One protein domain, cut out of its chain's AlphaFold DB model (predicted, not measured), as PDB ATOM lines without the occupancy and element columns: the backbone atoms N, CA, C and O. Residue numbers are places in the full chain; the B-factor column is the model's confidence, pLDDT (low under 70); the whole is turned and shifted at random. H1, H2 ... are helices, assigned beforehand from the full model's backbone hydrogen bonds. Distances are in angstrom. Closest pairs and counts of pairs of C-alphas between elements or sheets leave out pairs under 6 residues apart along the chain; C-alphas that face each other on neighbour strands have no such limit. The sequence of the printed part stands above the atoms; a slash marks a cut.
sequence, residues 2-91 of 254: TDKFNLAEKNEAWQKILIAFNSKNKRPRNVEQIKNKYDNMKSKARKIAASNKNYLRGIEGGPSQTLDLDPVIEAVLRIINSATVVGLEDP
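Overview. This is residues 2 to 91 of the 254 residues of the protein "Nuclear apoptosis-inducing factor 1" of Tribolium castaneum (UniProt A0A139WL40). Two long helices, H1 and H2, meet as a T: one end of H2 touches H1 near its middle, about perpendicular to it. Farther along H2 the chain folds back through a long loop, residues 57 to 70, and the short helix H3 crosses over H2, with the small helix H4 beside it. Residues 2 to 10, of which 7 to 10 belong to H1, stick out. The printed part has 90 residues with four named helices, in the order H1, H2, H3, H4, and no named strand; its class is all helix. The whole is loose, with a radius of gyration of the C-alphas of 17.0 A, and flat, spanning 46 by 38 by 16 A.

Along the chain. The printed part begins at Thr 2, with its C-alpha at (-70.629, 20.306, 4.272). H1, residues 7 to 24, starts with C-alpha 7 at (-63.222, 7.878, 2.814) and is 26.4 A long from first to last C-alpha. H2, residues 31 to 56, is the longest helix at 37.2 A, from C-alpha 31 at (-49.145, 4.166, 5.214) to C-alpha 56 at (-47.538, 35.132, 25.785). H3, residues 71 to 79, is 12.5 A long. H4, residues 82 to 86, is 6.2 A long and ends with C-alpha 86 at (-54.541, 28.502, 19.219).

Arrangement. H2 is the hub, touching the three other helices. H1 touches H2 with residues 14 to 18 alone, and H2 touches H1 with residues 31 to 34 alone; the closest C-alphas are those of Leu 18 and Val 31, 6.1 A apart. The lines of H1 and H2 are about perpendicular, at 87 degrees. H2 touches H3 with residues 41 to 46 alone, the closest C-alphas being those of Ala 45 and Ile 73, 5.5 A apart. Their lines are about perpendicular too, at 82 degrees. H2 touches H4 with residues 46 to 53 alone; the closest C-alphas, of Arg 46 and Val 85, are 6.2 A apart. H3 and H4 are close but not clearly touching, with the C-alphas of Leu 77 and Val 85 at 7.8 A. H1 is apart from H3 and from H4. In H2, H3 and H4 every O i to N i+4 pair is within hydrogen-bond range; in H1 13 of 14 are.

Size, cuts and confidence. The C-alphas of Lys 26 and Pro 91, the two farthest apart, are 49.8 A from each other. The printed part has no cut. The link from H2 to H3, 14 residues, is long; that from H1 to H2 is short, and that from H3 to H4 is tight. Without residues 2 to 10, which stand free, the body spans 46 by 25 by 16 A. The mean pLDDT of the printed part is 90.4, and residues 2 to 3 are under 70.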
ATOM      1  N   THR A   2     -71.679  21.114   3.638       48.31
ATOM      2  CA  THR A   2     -70.629  20.306   4.272       48.31
ATOM      3  C   THR A   2     -70.137  19.297   3.249       48.31
ATOM      4  O   THR A   2     -70.871  18.395   2.849       48.31
ATOM      5  N   ASP A   3     -68.913  19.505   2.777       53.84
ATOM      6  CA  ASP A   3     -68.274  18.652   1.788       53.84
ATOM      7  C   ASP A   3     -68.043  17.255   2.392       53.84
ATOM      8  O   ASP A   3     -67.251  17.073   3.326       53.84
ATOM      9  N   LYS A   4     -68.818  16.264   1.935       75.75
ATOM     10  CA  LYS A   4     -68.685  14.867   2.366       75.75
ATOM     11  C   LYS A   4     -67.513  14.251   1.612       75.75
ATOM     12  O   LYS A   4     -67.718  13.447   0.710       75.75
ATOM     13  N   PHE A   5     -66.292  14.598   2.010       77.81
ATOM     14  CA  PHE A   5     -65.101  13.919   1.503       77.81
ATOM     15  C   PHE A   5     -65.238  12.412   1.691       77.81
ATOM     16  O   PHE A   5     -65.403  11.928   2.822       77.81
ATOM     17  N   ASN A   6     -65.152  11.680   0.585       89.38
ATOM     18  CA  ASN A   6     -65.303  10.239   0.594       89.38
ATOM     19  C   ASN A   6     -64.086   9.614   1.299       89.38
ATOM     20  O   ASN A   6     -62.941  10.038   1.119       89.38
ATOM     21  N   LEU A   7     -64.308   8.592   2.131       90.31
ATOM     22  CA  LEU A   7     -63.222   7.878   2.814       90.31
ATOM     23  C   LEU A   7     -62.213   7.304   1.803       90.31
ATOM     24  O   LEU A   7     -61.015   7.252   2.090       90.31
ATOM     25  N   ALA A   8     -62.695   6.935   0.613       92.25
ATOM     26  CA  ALA A   8     -61.875   6.485  -0.505       92.25
ATOM     27  C   ALA A   8     -60.851   7.548  -0.945       92.25
ATOM     28  O   ALA A   8     -59.661   7.249  -0.999       92.25
ATOM     29  N   GLU A   9     -61.277   8.796  -1.152       94.75
ATOM     30  CA  GLU A   9     -60.406   9.904  -1.581       94.75
ATOM     31  C   GLU A   9     -59.336  10.217  -0.531       94.75
ATOM     32  O   GLU A   9     -58.169  10.446  -0.853       94.75
ATOM     33  N   LYS A  10     -59.704  10.162   0.757       94.19
ATOM     34  CA  LYS A  10     -58.739  10.333   1.853       94.19
ATOM     35  C   LYS A  10     -57.674   9.242   1.825       94.19
ATOM     36  O   LYS A  10     -56.493   9.532   2.011       94.19
ATOM     37  N   ASN A  11     -58.075   7.991   1.613       95.56
ATOM     38  CA  ASN A  11     -57.135   6.877   1.518       95.56
ATOM     39  C   ASN A  11     -56.249   6.991   0.275       95.56
ATOM     40  O   ASN A  11     -55.045   6.771   0.381       95.56
ATOM     41  N   GLU A  12     -56.800   7.410  -0.861       96.88
ATOM     42  CA  GLU A  12     -56.036   7.671  -2.080       96.88
ATOM     43  C   GLU A  12     -54.984   8.772  -1.868       96.88
ATOM     44  O   GLU A  12     -53.819   8.603  -2.232       96.88
ATOM     45  N   ALA A  13     -55.347   9.871  -1.200       96.94
ATOM     46  CA  ALA A  13     -54.407  10.934  -0.854       96.94
ATOM     47  C   ALA A  13     -53.247  10.414   0.015       96.94
ATOM     48  O   ALA A  13     -52.085  10.749  -0.228       96.94
ATOM     49  N   TRP A  14     -53.532   9.536   0.981       97.75
ATOM     50  CA  TRP A  14     -52.491   8.891   1.783       97.75
ATOM     51  C   TRP A  14     -51.569   7.991   0.959       97.75
ATOM     52  O   TRP A  14     -50.362   7.991   1.204       97.75
ATOM     53  N   GLN A  15     -52.098   7.272  -0.033       98.25
ATOM     54  CA  GLN A  15     -51.278   6.473  -0.949       98.25
ATOM     55  C   GLN A  15     -50.368   7.356  -1.811       98.25
ATOM     56  O   GLN A  15     -49.184   7.062  -1.961       98.25
ATOM     57  N   LYS A  16     -50.868   8.494  -2.305       98.38
ATOM     58  CA  LYS A  16     -50.049   9.467  -3.053       98.38
ATOM     59  C   LYS A  16     -48.894  10.005  -2.202       98.38
ATOM     60  O   LYS A  16     -47.754  10.048  -2.665       98.38
ATOM     61  N   ILE A  17     -49.165  10.354  -0.940       97.88
ATOM     62  CA  ILE A  17     -48.132  10.789   0.017       97.88
ATOM     63  C   ILE A  17     -47.115   9.669   0.262       97.88
ATOM     64  O   ILE A  17     -45.915   9.937   0.287       97.88
ATOM     65  N   LEU A  18     -47.575   8.423   0.416       98.25
ATOM     66  CA  LEU A  18     -46.705   7.264   0.606       98.25
ATOM     67  C   LEU A  18     -45.740   7.083  -0.570       98.25
ATOM     68  O   LEU A  18     -44.536   6.961  -0.348       98.25
ATOM     69  N   ILE A  19     -46.253   7.094  -1.803       98.38
ATOM     70  CA  ILE A  19     -45.449   6.941  -3.024       98.38
ATOM     71  C   ILE A  19     -44.409   8.062  -3.106       98.38
ATOM     72  O   ILE A  19     -43.217   7.796  -3.273       98.38
ATOM     73  N   ALA A  20     -44.827   9.314  -2.900       98.31
ATOM     74  CA  ALA A  20     -43.922  10.460  -2.905       98.31
ATOM     75  C   ALA A  20     -42.847  10.356  -1.807       98.31
ATOM     76  O   ALA A  20     -41.679  10.655  -2.056       98.31
ATOM     77  N   PHE A  21     -43.207   9.897  -0.606       98.12
ATOM     78  CA  PHE A  21     -42.265   9.709   0.496       98.12
ATOM     79  C   PHE A  21     -41.264   8.589   0.194       98.12
ATOM     80  O   PHE A  21     -40.058   8.807   0.300       98.12
ATOM     81  N   ASN A  22     -41.740   7.416  -0.219       98.12
ATOM     82  CA  ASN A  22     -40.894   6.260  -0.505       98.12
ATOM     83  C   ASN A  22     -39.983   6.507  -1.716       98.12
ATOM     84  O   ASN A  22     -38.843   6.063  -1.698       98.12
ATOM     85  N   SER A  23     -40.416   7.299  -2.705       98.25
ATOM     86  CA  SER A  23     -39.559   7.682  -3.841       98.25
ATOM     87  C   SER A  23     -38.325   8.500  -3.430       98.25
ATOM     88  O   SER A  23     -37.293   8.443  -4.090       98.25
ATOM     89  N   LYS A  24     -38.411   9.250  -2.321       98.25
ATOM     90  CA  LYS A  24     -37.330  10.112  -1.815       98.25
ATOM     91  C   LYS A  24     -36.483   9.456  -0.724       98.25
ATOM     92  O   LYS A  24     -35.411   9.962  -0.400       98.25
ATOM     93  N   ASN A  25     -36.962   8.375  -0.110       97.31
ATOM     94  CA  ASN A  25     -36.342   7.772   1.068       97.31
ATOM     95  C   ASN A  25     -35.758   6.396   0.748       97.31
ATOM     96  O   ASN A  25     -36.384   5.578   0.090       97.31
ATOM     97  N   LYS A  26     -34.579   6.092   1.305       97.75
ATOM     98  CA  LYS A  26     -33.913   4.791   1.103       97.75
ATOM     99  C   LYS A  26     -34.655   3.613   1.743       97.75
ATOM    100  O   LYS A  26     -34.479   2.479   1.320       97.75
ATOM    101  N   ARG A  27     -35.421   3.866   2.808       97.75
ATOM    102  CA  ARG A  27     -36.161   2.837   3.550       97.75
ATOM    103  C   ARG A  27     -37.657   3.040   3.320       97.75
ATOM    104  O   ARG A  27     -38.162   4.080   3.759       97.75
ATOM    105  N   PRO A  28     -38.353   2.092   2.667       97.62
ATOM    106  CA  PRO A  28     -39.785   2.208   2.463       97.62
ATOM    107  C   PRO A  28     -40.508   2.144   3.810       97.62
ATOM    108  O   PRO A  28     -40.084   1.449   4.735       97.62
ATOM    109  N   ARG A  29     -41.596   2.900   3.928       98.19
ATOM    110  CA  ARG A  29     -42.507   2.855   5.078       98.19
ATOM    111  C   ARG A  29     -43.875   2.353   4.651       98.19
ATOM    112  O   ARG A  29     -44.163   2.302   3.460       98.19
ATOM    113  N   ASN A  30     -44.707   2.014   5.631       98.38
ATOM    114  CA  ASN A  30     -46.131   1.738   5.436       98.38
ATOM    115  C   ASN A  30     -46.970   3.018   5.647       98.38
ATOM    116  O   ASN A  30     -46.566   3.921   6.388       98.38
ATOM    117  N   VAL A  31     -48.163   3.080   5.046       98.06
ATOM    118  CA  VAL A  31     -49.145   4.166   5.214       98.06
ATOM    119  C   VAL A  31     -49.416   4.444   6.692       98.06
ATOM    120  O   VAL A  31     -49.422   5.600   7.109       98.06
ATOM    121  N   GLU A  32     -49.598   3.400   7.500       97.81
ATOM    122  CA  GLU A  32     -49.880   3.527   8.935       97.81
ATOM    123  C   GLU A  32     -48.742   4.212   9.695       97.81
ATOM    124  O   GLU A  32     -48.979   5.063  10.549       97.81
ATOM    125  N   GLN A  33     -47.489   3.915   9.341       98.00
ATOM    126  CA  GLN A  33     -46.324   4.545   9.960       98.00
ATOM    127  C   GLN A  33     -46.256   6.039   9.624       98.00
ATOM    128  O   GLN A  33     -45.900   6.850  10.482       98.00
ATOM    129  N   ILE A  34     -46.607   6.414   8.389       97.88
ATOM    130  CA  ILE A  34     -46.670   7.818   7.968       97.88
ATOM    131  C   ILE A  34     -47.813   8.540   8.691       97.88
ATOM    132  O   ILE A  34     -47.579   9.615   9.246       97.88
ATOM    133  N   LYS A  35     -49.007   7.934   8.754       97.62
ATOM    134  CA  LYS A  35     -50.165   8.463   9.495       97.62
ATOM    135  C   LYS A  35     -49.823   8.689  10.969       97.62
ATOM    136  O   LYS A  35     -49.908   9.818  11.442       97.62
ATOM    137  N   ASN A  36     -49.301   7.666  11.649       97.75
ATOM    138  CA  ASN A  36     -48.896   7.755  13.054       97.75
ATOM    139  C   ASN A  36     -47.832   8.833  13.278       97.75
ATOM    140  O   ASN A  36     -47.894   9.596  14.243       97.75
ATOM    141  N   LYS A  37     -46.843   8.944  12.379       97.56
ATOM    142  CA  LYS A  37     -45.829   9.997  12.485       97.56
ATOM    143  C   LYS A  37     -46.449  11.386  12.334       97.56
ATOM    144  O   LYS A  37     -46.085  12.278  13.098       97.56
ATOM    145  N   TYR A  38     -47.376  11.568  11.397       97.50
ATOM    146  CA  TYR A  38     -48.102  12.823  11.219       97.50
ATOM    147  C   TYR A  38     -48.977  13.165  12.431       97.50
ATOM    148  O   TYR A  38     -48.930  14.296  12.906       97.50
ATOM    149  N   ASP A  39     -49.698  12.200  12.998       97.25
ATOM    150  CA  ASP A  39     -50.513  12.402  14.202       97.25
ATOM    151  C   ASP A  39     -49.669  12.790  15.422       97.25
ATOM    152  O   ASP A  39     -50.025  13.711  16.167       97.25
ATOM    153  N   ASN A  40     -48.495  12.177  15.572       97.44
ATOM    154  CA  ASN A  40     -47.519  12.567  16.586       97.44
ATOM    155  C   ASN A  40     -47.001  13.995  16.362       97.44
ATOM    156  O   ASN A  40     -46.896  14.767  17.317       97.44
ATOM    157  N   MET A  41     -46.711  14.378  15.112       97.75
ATOM    158  CA  MET A  41     -46.288  15.744  14.778       97.75
ATOM    159  C   MET A  41     -47.398  16.767  15.033       97.75
ATOM    160  O   MET A  41     -47.121  17.798  15.637       97.75
ATOM    161  N   LYS A  42     -48.656  16.469  14.680       96.81
ATOM    162  CA  LYS A  42     -49.814  17.314  15.019       96.81
ATOM    163  C   LYS A  42     -49.950  17.496  16.526       96.81
ATOM    164  O   LYS A  42     -50.124  18.613  16.997       96.81
ATOM    165  N   SER A  43     -49.855  16.406  17.282       96.62
ATOM    166  CA  SER A  43     -49.972  16.442  18.743       96.62
ATOM    167  C   SER A  43     -48.858  17.280  19.369       96.62
ATOM    168  O   SER A  43     -49.123  18.107  20.239       96.62
ATOM    169  N   LYS A  44     -47.619  17.125  18.885       96.75
ATOM    170  CA  LYS A  44     -46.478  17.949  19.301       96.75
ATOM    171  C   LYS A  44     -46.695  19.424  18.951       96.75
ATOM    172  O   LYS A  44     -46.507  20.272  19.814       96.75
ATOM    173  N   ALA A  45     -47.145  19.720  17.732       96.06
ATOM    174  CA  ALA A  45     -47.414  21.080  17.274       96.06
ATOM    175  C   ALA A  45     -48.480  21.782  18.128       96.06
ATOM    176  O   ALA A  45     -48.271  22.911  18.555       96.06
ATOM    177  N   ARG A  46     -49.584  21.095  18.456       95.38
ATOM    178  CA  ARG A  46     -50.634  21.636  19.337       95.38
ATOM    179  C   ARG A  46     -50.121  21.944  20.739       95.38
ATOM    180  O   ARG A  46     -50.445  22.993  21.278       95.38
ATOM    181  N   LYS A  47     -49.305  21.054  21.316       94.75
ATOM    182  CA  LYS A  47     -48.688  21.289  22.631       94.75
ATOM    183  C   LYS A  47     -47.787  22.518  22.609       94.75
ATOM    184  O   LYS A  47     -47.921  23.364  23.479       94.75
ATOM    185  N   ILE A  48     -46.929  22.638  21.595       94.00
ATOM    186  CA  ILE A  48     -46.033  23.792  21.447       94.00
ATOM    187  C   ILE A  48     -46.836  25.084  21.264       94.00
ATOM    188  O   ILE A  48     -46.545  26.069  21.930       94.00
ATOM    189  N   ALA A  49     -47.871  25.079  20.421       93.12
ATOM    190  CA  ALA A  49     -48.730  26.243  20.219       93.12
ATOM    191  C   ALA A  49     -49.460  26.661  21.509       93.12
ATOM    192  O   ALA A  49     -49.509  27.846  21.824       93.12
ATOM    193  N   ALA A  50     -49.973  25.697  22.281       91.06
ATOM    194  CA  ALA A  50     -50.610  25.960  23.570       91.06
ATOM    195  C   ALA A  50     -49.617  26.513  24.605       91.06
ATOM    196  O   ALA A  50     -49.915  27.503  25.265       91.06
ATOM    197  N   SER A  51     -48.418  25.929  24.706       90.00
ATOM    198  CA  SER A  51     -47.347  26.458  25.557       90.00
ATOM    199  C   SER A  51     -46.965  27.880  25.152       90.00
ATOM    200  O   SER A  51     -46.899  28.749  26.010       90.00
ATOM    201  N   ASN A  52     -46.797  28.151  23.853       90.25
ATOM    202  CA  ASN A  52     -46.473  29.490  23.357       90.25
ATOM    203  C   ASN A  52     -47.569  30.510  23.707       90.25
ATOM    204  O   ASN A  52     -47.276  31.596  24.197       90.25
ATOM    205  N   LYS A  53     -48.847  30.137  23.552       88.69
ATOM    206  CA  LYS A  53     -49.979  30.973  23.981       88.69
ATOM    207  C   LYS A  53     -49.940  31.262  25.486       88.69
ATOM    208  O   LYS A  53     -50.182  32.395  25.894       88.69
ATOM    209  N   ASN A  54     -49.627  30.262  26.309       86.56
ATOM    210  CA  ASN A  54     -49.530  30.432  27.759       86.56
ATOM    211  C   ASN A  54     -48.360  31.345  28.157       86.56
ATOM    212  O   ASN A  54     -48.536  32.186  29.038       86.56
ATOM    213  N   TYR A  55     -47.211  31.226  27.480       86.75
ATOM    214  CA  TYR A  55     -46.066  32.124  27.672       86.75
ATOM    215  C   TYR A  55     -46.415  33.569  27.323       86.75
ATOM    216  O   TYR A  55     -46.134  34.466  28.116       86.75
ATOM    217  N   LEU A  56     -47.092  33.796  26.193       84.50
ATOM    218  CA  LEU A  56     -47.538  35.132  25.785       84.50
ATOM    219  C   LEU A  56     -48.519  35.759  26.784       84.50
ATOM    220  O   LEU A  56     -48.495  36.969  26.985       84.50
ATOM    221  N   ARG A  57     -49.353  34.945  27.441       82.75
ATOM    222  CA  ARG A  57     -50.295  35.406  28.473       82.75
ATOM    223  C   ARG A  57     -49.657  35.635  29.846       82.75
ATOM    224  O   ARG A  57     -50.340  36.119  30.740       82.75
ATOM    225  N   GLY A  58     -48.393  35.262  30.056       78.50
ATOM    226  CA  GLY A  58     -47.710  35.439  31.345       78.50
ATOM    227  C   GLY A  58     -48.275  34.596  32.498       78.50
ATOM    228  O   GLY A  58     -47.892  34.798  33.648       78.50
ATOM    229  N   ILE A  59     -49.153  33.623  32.215       80.00
ATOM    230  CA  ILE A  59     -49.826  32.796  33.238       80.00
ATOM    231  C   ILE A  59     -48.820  31.910  33.991       80.00
ATOM    232  O   ILE A  59     -49.050  31.528  35.134       80.00
ATOM    233  N   GLU A  60     -47.678  31.602  33.373       75.25
ATOM    234  CA  GLU A  60     -46.662  30.722  33.955       75.25
ATOM    235  C   GLU A  60     -45.648  31.442  34.870       75.25
ATOM    236  O   GLU A  60     -44.697  30.820  35.335       75.25
ATOM    237  N   GLY A  61     -45.836  32.739  35.156       77.81
ATOM    238  CA  GLY A  61     -45.021  33.477  36.134       77.81
ATOM    239  C   GLY A  61     -43.547  33.673  35.748       77.81
ATOM    240  O   GLY A  61     -42.728  34.005  36.604       77.81
ATOM    241  N   GLY A  62     -43.199  33.467  34.475       78.62
ATOM    242  CA  GLY A  62     -41.862  33.683  33.917       78.62
ATOM    243  C   GLY A  62     -41.814  34.859  32.932       78.62
ATOM    244  O   GLY A  62     -42.858  35.301  32.451       78.62
ATOM    245  N   PRO A  63     -40.614  35.378  32.610       77.75
ATOM    246  CA  PRO A  63     -40.461  36.415  31.595       77.75
ATOM    247  C   PRO A  63     -40.973  35.915  30.239       77.75
ATOM    248  O   PRO A  63     -40.694  34.779  29.853       77.75
ATOM    249  N   SER A  64     -41.707  36.769  29.520       76.31
ATOM    250  CA  SER A  64     -42.197  36.464  28.174       76.31
ATOM    251  C   SER A  64     -41.021  36.135  27.254       76.31
ATOM    252  O   SER A  64     -40.079  36.920  27.133       76.31
ATOM    253  N   GLN A  65     -41.061  34.957  26.634       78.12
ATOM    254  CA  GLN A  65     -40.077  34.521  25.651       78.12
ATOM    255  C   GLN A  65     -40.788  34.243  24.335       78.12
ATOM    256  O   GLN A  65     -41.749  33.476  24.283       78.12
ATOM    257  N   THR A  66     -40.291  34.839  23.257       78.12
ATOM    258  CA  THR A  66     -40.674  34.452  21.902       78.12
ATOM    259  C   THR A  66     -39.938  33.164  21.558       78.12
ATOM    260  O   THR A  66     -38.711  33.155  21.467       78.12
ATOM    261  N   LEU A  67     -40.674  32.064  21.416       80.88
ATOM    262  CA  LEU A  67     -40.090  30.788  21.018       80.88
ATOM    263  C   LEU A  67     -39.915  30.752  19.499       80.88
ATOM    264  O   LEU A  67     -40.903  30.784  18.764       80.88
ATOM    265  N   ASP A  68     -38.670  30.616  19.044       89.44
ATOM    266  CA  ASP A  68     -38.375  30.285  17.651       89.44
ATOM    267  C   ASP A  68     -38.931  28.887  17.348       89.44
ATOM    268  O   ASP A  68     -38.465  27.864  17.864       89.44
ATOM    269  N   LEU A  69     -39.993  28.843  16.543       90.88
ATOM    270  CA  LEU A  69     -40.648  27.599  16.158       90.88
ATOM    271  C   LEU A  69     -39.795  26.852  15.128       90.88
ATOM    272  O   LEU A  69     -39.306  27.421  14.158       90.88
ATOM    273  N   ASP A  70     -39.674  25.538  15.313       95.50
ATOM    274  CA  ASP A  70     -39.105  24.643  14.304       95.50
ATOM    275  C   ASP A  70     -39.907  24.778  12.988       95.50
ATOM    276  O   ASP A  70     -41.135  24.604  13.023       95.50
ATOM    277  N   PRO A  71     -39.257  25.017  11.829       96.94
ATOM    278  CA  PRO A  71     -39.928  25.134  10.532       96.94
ATOM    279  C   PRO A  71     -40.862  23.959  10.212       96.94
ATOM    280  O   PRO A  71     -41.885  24.119   9.542       96.94
ATOM    281  N   VAL A  72     -40.548  22.754  10.705       96.56
ATOM    282  CA  VAL A  72     -41.406  21.572  10.528       96.56
ATOM    283  C   VAL A  72     -42.712  21.717  11.311       96.56
ATOM    284  O   VAL A  72     -43.778  21.350  10.817       96.56
ATOM    285  N   ILE A  73     -42.646  22.247  12.531       95.88
ATOM    286  CA  ILE A  73     -43.819  22.465  13.382       95.88
ATOM    287  C   ILE A  73     -44.685  23.587  12.818       95.88
ATOM    288  O   ILE A  73     -45.906  23.432  12.760       95.88
ATOM    289  N   GLU A  74     -44.069  24.666  12.340       95.56
ATOM    290  CA  GLU A  74     -44.765  25.761  11.665       95.56
ATOM    291  C   GLU A  74     -45.526  25.263  10.425       95.56
ATOM    292  O   GLU A  74     -46.723  25.522  10.271       95.56
ATOM    293  N   ALA A  75     -44.881  24.444   9.586       96.69
ATOM    294  CA  ALA A  75     -45.529  23.840   8.426       96.69
ATOM    295  C   ALA A  75     -46.726  22.955   8.818       96.69
ATOM    296  O   ALA A  75     -47.768  22.995   8.162       96.69
ATOM    297  N   VAL A  76     -46.610  22.178   9.902       96.81
ATOM    298  CA  VAL A  76     -47.715  21.353  10.417       96.81
ATOM    299  C   VAL A  76     -48.867  22.224  10.916       96.81
ATOM    300  O   VAL A  76     -50.016  21.919  10.596       96.81
ATOM    301  N   LEU A  77     -48.586  23.309  11.646       95.50
ATOM    302  CA  LEU A  77     -49.603  24.265  12.104       95.50
ATOM    303  C   LEU A  77     -50.344  24.906  10.928       95.50
ATOM    304  O   LEU A  77     -51.570  25.010  10.967       95.50
ATOM    305  N   ARG A  78     -49.627  25.248   9.852       95.38
ATOM    306  CA  ARG A  78     -50.230  25.776   8.623       95.38
ATOM    307  C   ARG A  78     -51.194  24.779   7.976       95.38
ATOM    308  O   ARG A  78     -52.250  25.182   7.503       95.38
ATOM    309  N   ILE A  79     -50.866  23.483   7.981       95.50
ATOM    310  CA  ILE A  79     -51.727  22.428   7.413       95.50
ATOM    311  C   ILE A  79     -52.999  22.222   8.249       95.50
ATOM    312  O   ILE A  79     -54.077  22.051   7.684       95.50
ATOM    313  N   ILE A  80     -52.898  22.214   9.583       94.12
ATOM    314  CA  ILE A  80     -54.045  21.938  10.471       94.12
ATOM    315  C   ILE A  80     -54.894  23.170  10.804       94.12
ATOM    316  O   ILE A  80     -55.813  23.043  11.607       94.12
ATOM    317  N   ASN A  81     -54.604  24.317  10.180       91.56
ATOM    318  CA  ASN A  81     -55.154  25.638  10.484       91.56
ATOM    319  C   ASN A  81     -54.779  26.116  11.900       91.56
ATOM    320  O   ASN A  81     -55.418  25.754  12.892       91.56
ATOM    321  N   SER A  82     -53.751  26.967  11.979       85.69
ATOM    322  CA  SER A  82     -53.221  27.525  13.229       85.69
ATOM    323  C   SER A  82     -54.295  28.199  14.086       85.69
ATOM    324  O   SER A  82     -54.283  28.021  15.304       85.69
ATOM    325  N   ALA A  83     -55.274  28.870  13.468       84.44
ATOM    326  CA  ALA A  83     -56.360  29.546  14.176       84.44
ATOM    327  C   ALA A  83     -57.211  28.572  15.010       84.44
ATOM    328  O   ALA A  83     -57.593  28.875  16.137       84.44
ATOM    329  N   THR A  84     -57.455  27.361  14.499       88.19
ATOM    330  CA  THR A  84     -58.245  26.352  15.231       88.19
ATOM    331  C   THR A  84     -57.491  25.754  16.416       88.19
ATOM    332  O   THR A  84     -58.110  25.259  17.354       88.19
ATOM    333  N   VAL A  85     -56.156  25.789  16.384       89.25
ATOM    334  CA  VAL A  85     -55.296  25.201  17.419       89.25
ATOM    335  C   VAL A  85     -55.039  26.177  18.558       89.25
ATOM    336  O   VAL A  85     -55.066  25.777  19.718       89.25
ATOM    337  N   VAL A  86     -54.778  27.441  18.229       83.88
ATOM    338  CA  VAL A  86     -54.541  28.502  19.219       83.88
ATOM    339  C   VAL A  86     -55.860  28.911  19.890       83.88
ATOM    340  O   VAL A  86     -55.863  29.341  21.045       83.88
ATOM    341  N   GLY A  87     -56.987  28.688  19.209       83.50
ATOM    342  CA  GLY A  87     -58.299  29.185  19.604       83.50
ATOM    343  C   GLY A  87     -58.461  30.647  19.198       83.50
ATOM    344  O   GLY A  87     -57.473  31.365  19.050       83.50
ATOM    345  N   LEU A  88     -59.708  31.079  19.012       79.88
ATOM    346  CA  LEU A  88     -60.015  32.490  18.785       79.88
ATOM    347  C   LEU A  88     -59.529  33.302  19.988       79.88
ATOM    348  O   LEU A  88     -59.759  32.922  21.139       79.88
ATOM    349  N   GLU A  89     -58.801  34.379  19.714       76.56
ATOM    350  CA  GLU A  89     -58.468  35.365  20.732       76.56
ATOM    351  C   GLU A  89     -59.764  36.082  21.099       76.56
ATOM    352  O   GLU A  89     -60.432  36.644  20.232       76.56
ATOM    353  N   ASP A  90     -60.166  35.972  22.363       76.06
ATOM    354  CA  ASP A  90     -61.321  36.699  22.867       76.06
ATOM    355  C   ASP A  90     -60.902  38.164  23.060       76.06
ATOM    356  O   ASP A  90     -60.014  38.429  23.879       76.06
ATOM    357  N   PRO A  91     -61.494  39.117  22.318       72.69
ATOM    358  CA  PRO A  91     -61.165  40.532  22.457       72.69
ATOM    359  C   PRO A  91     -61.525  41.099  23.840       72.69
ATOM    360  O   PRO A  91     -61.062  42.185  24.176       72.69
TER     361      PRO A  91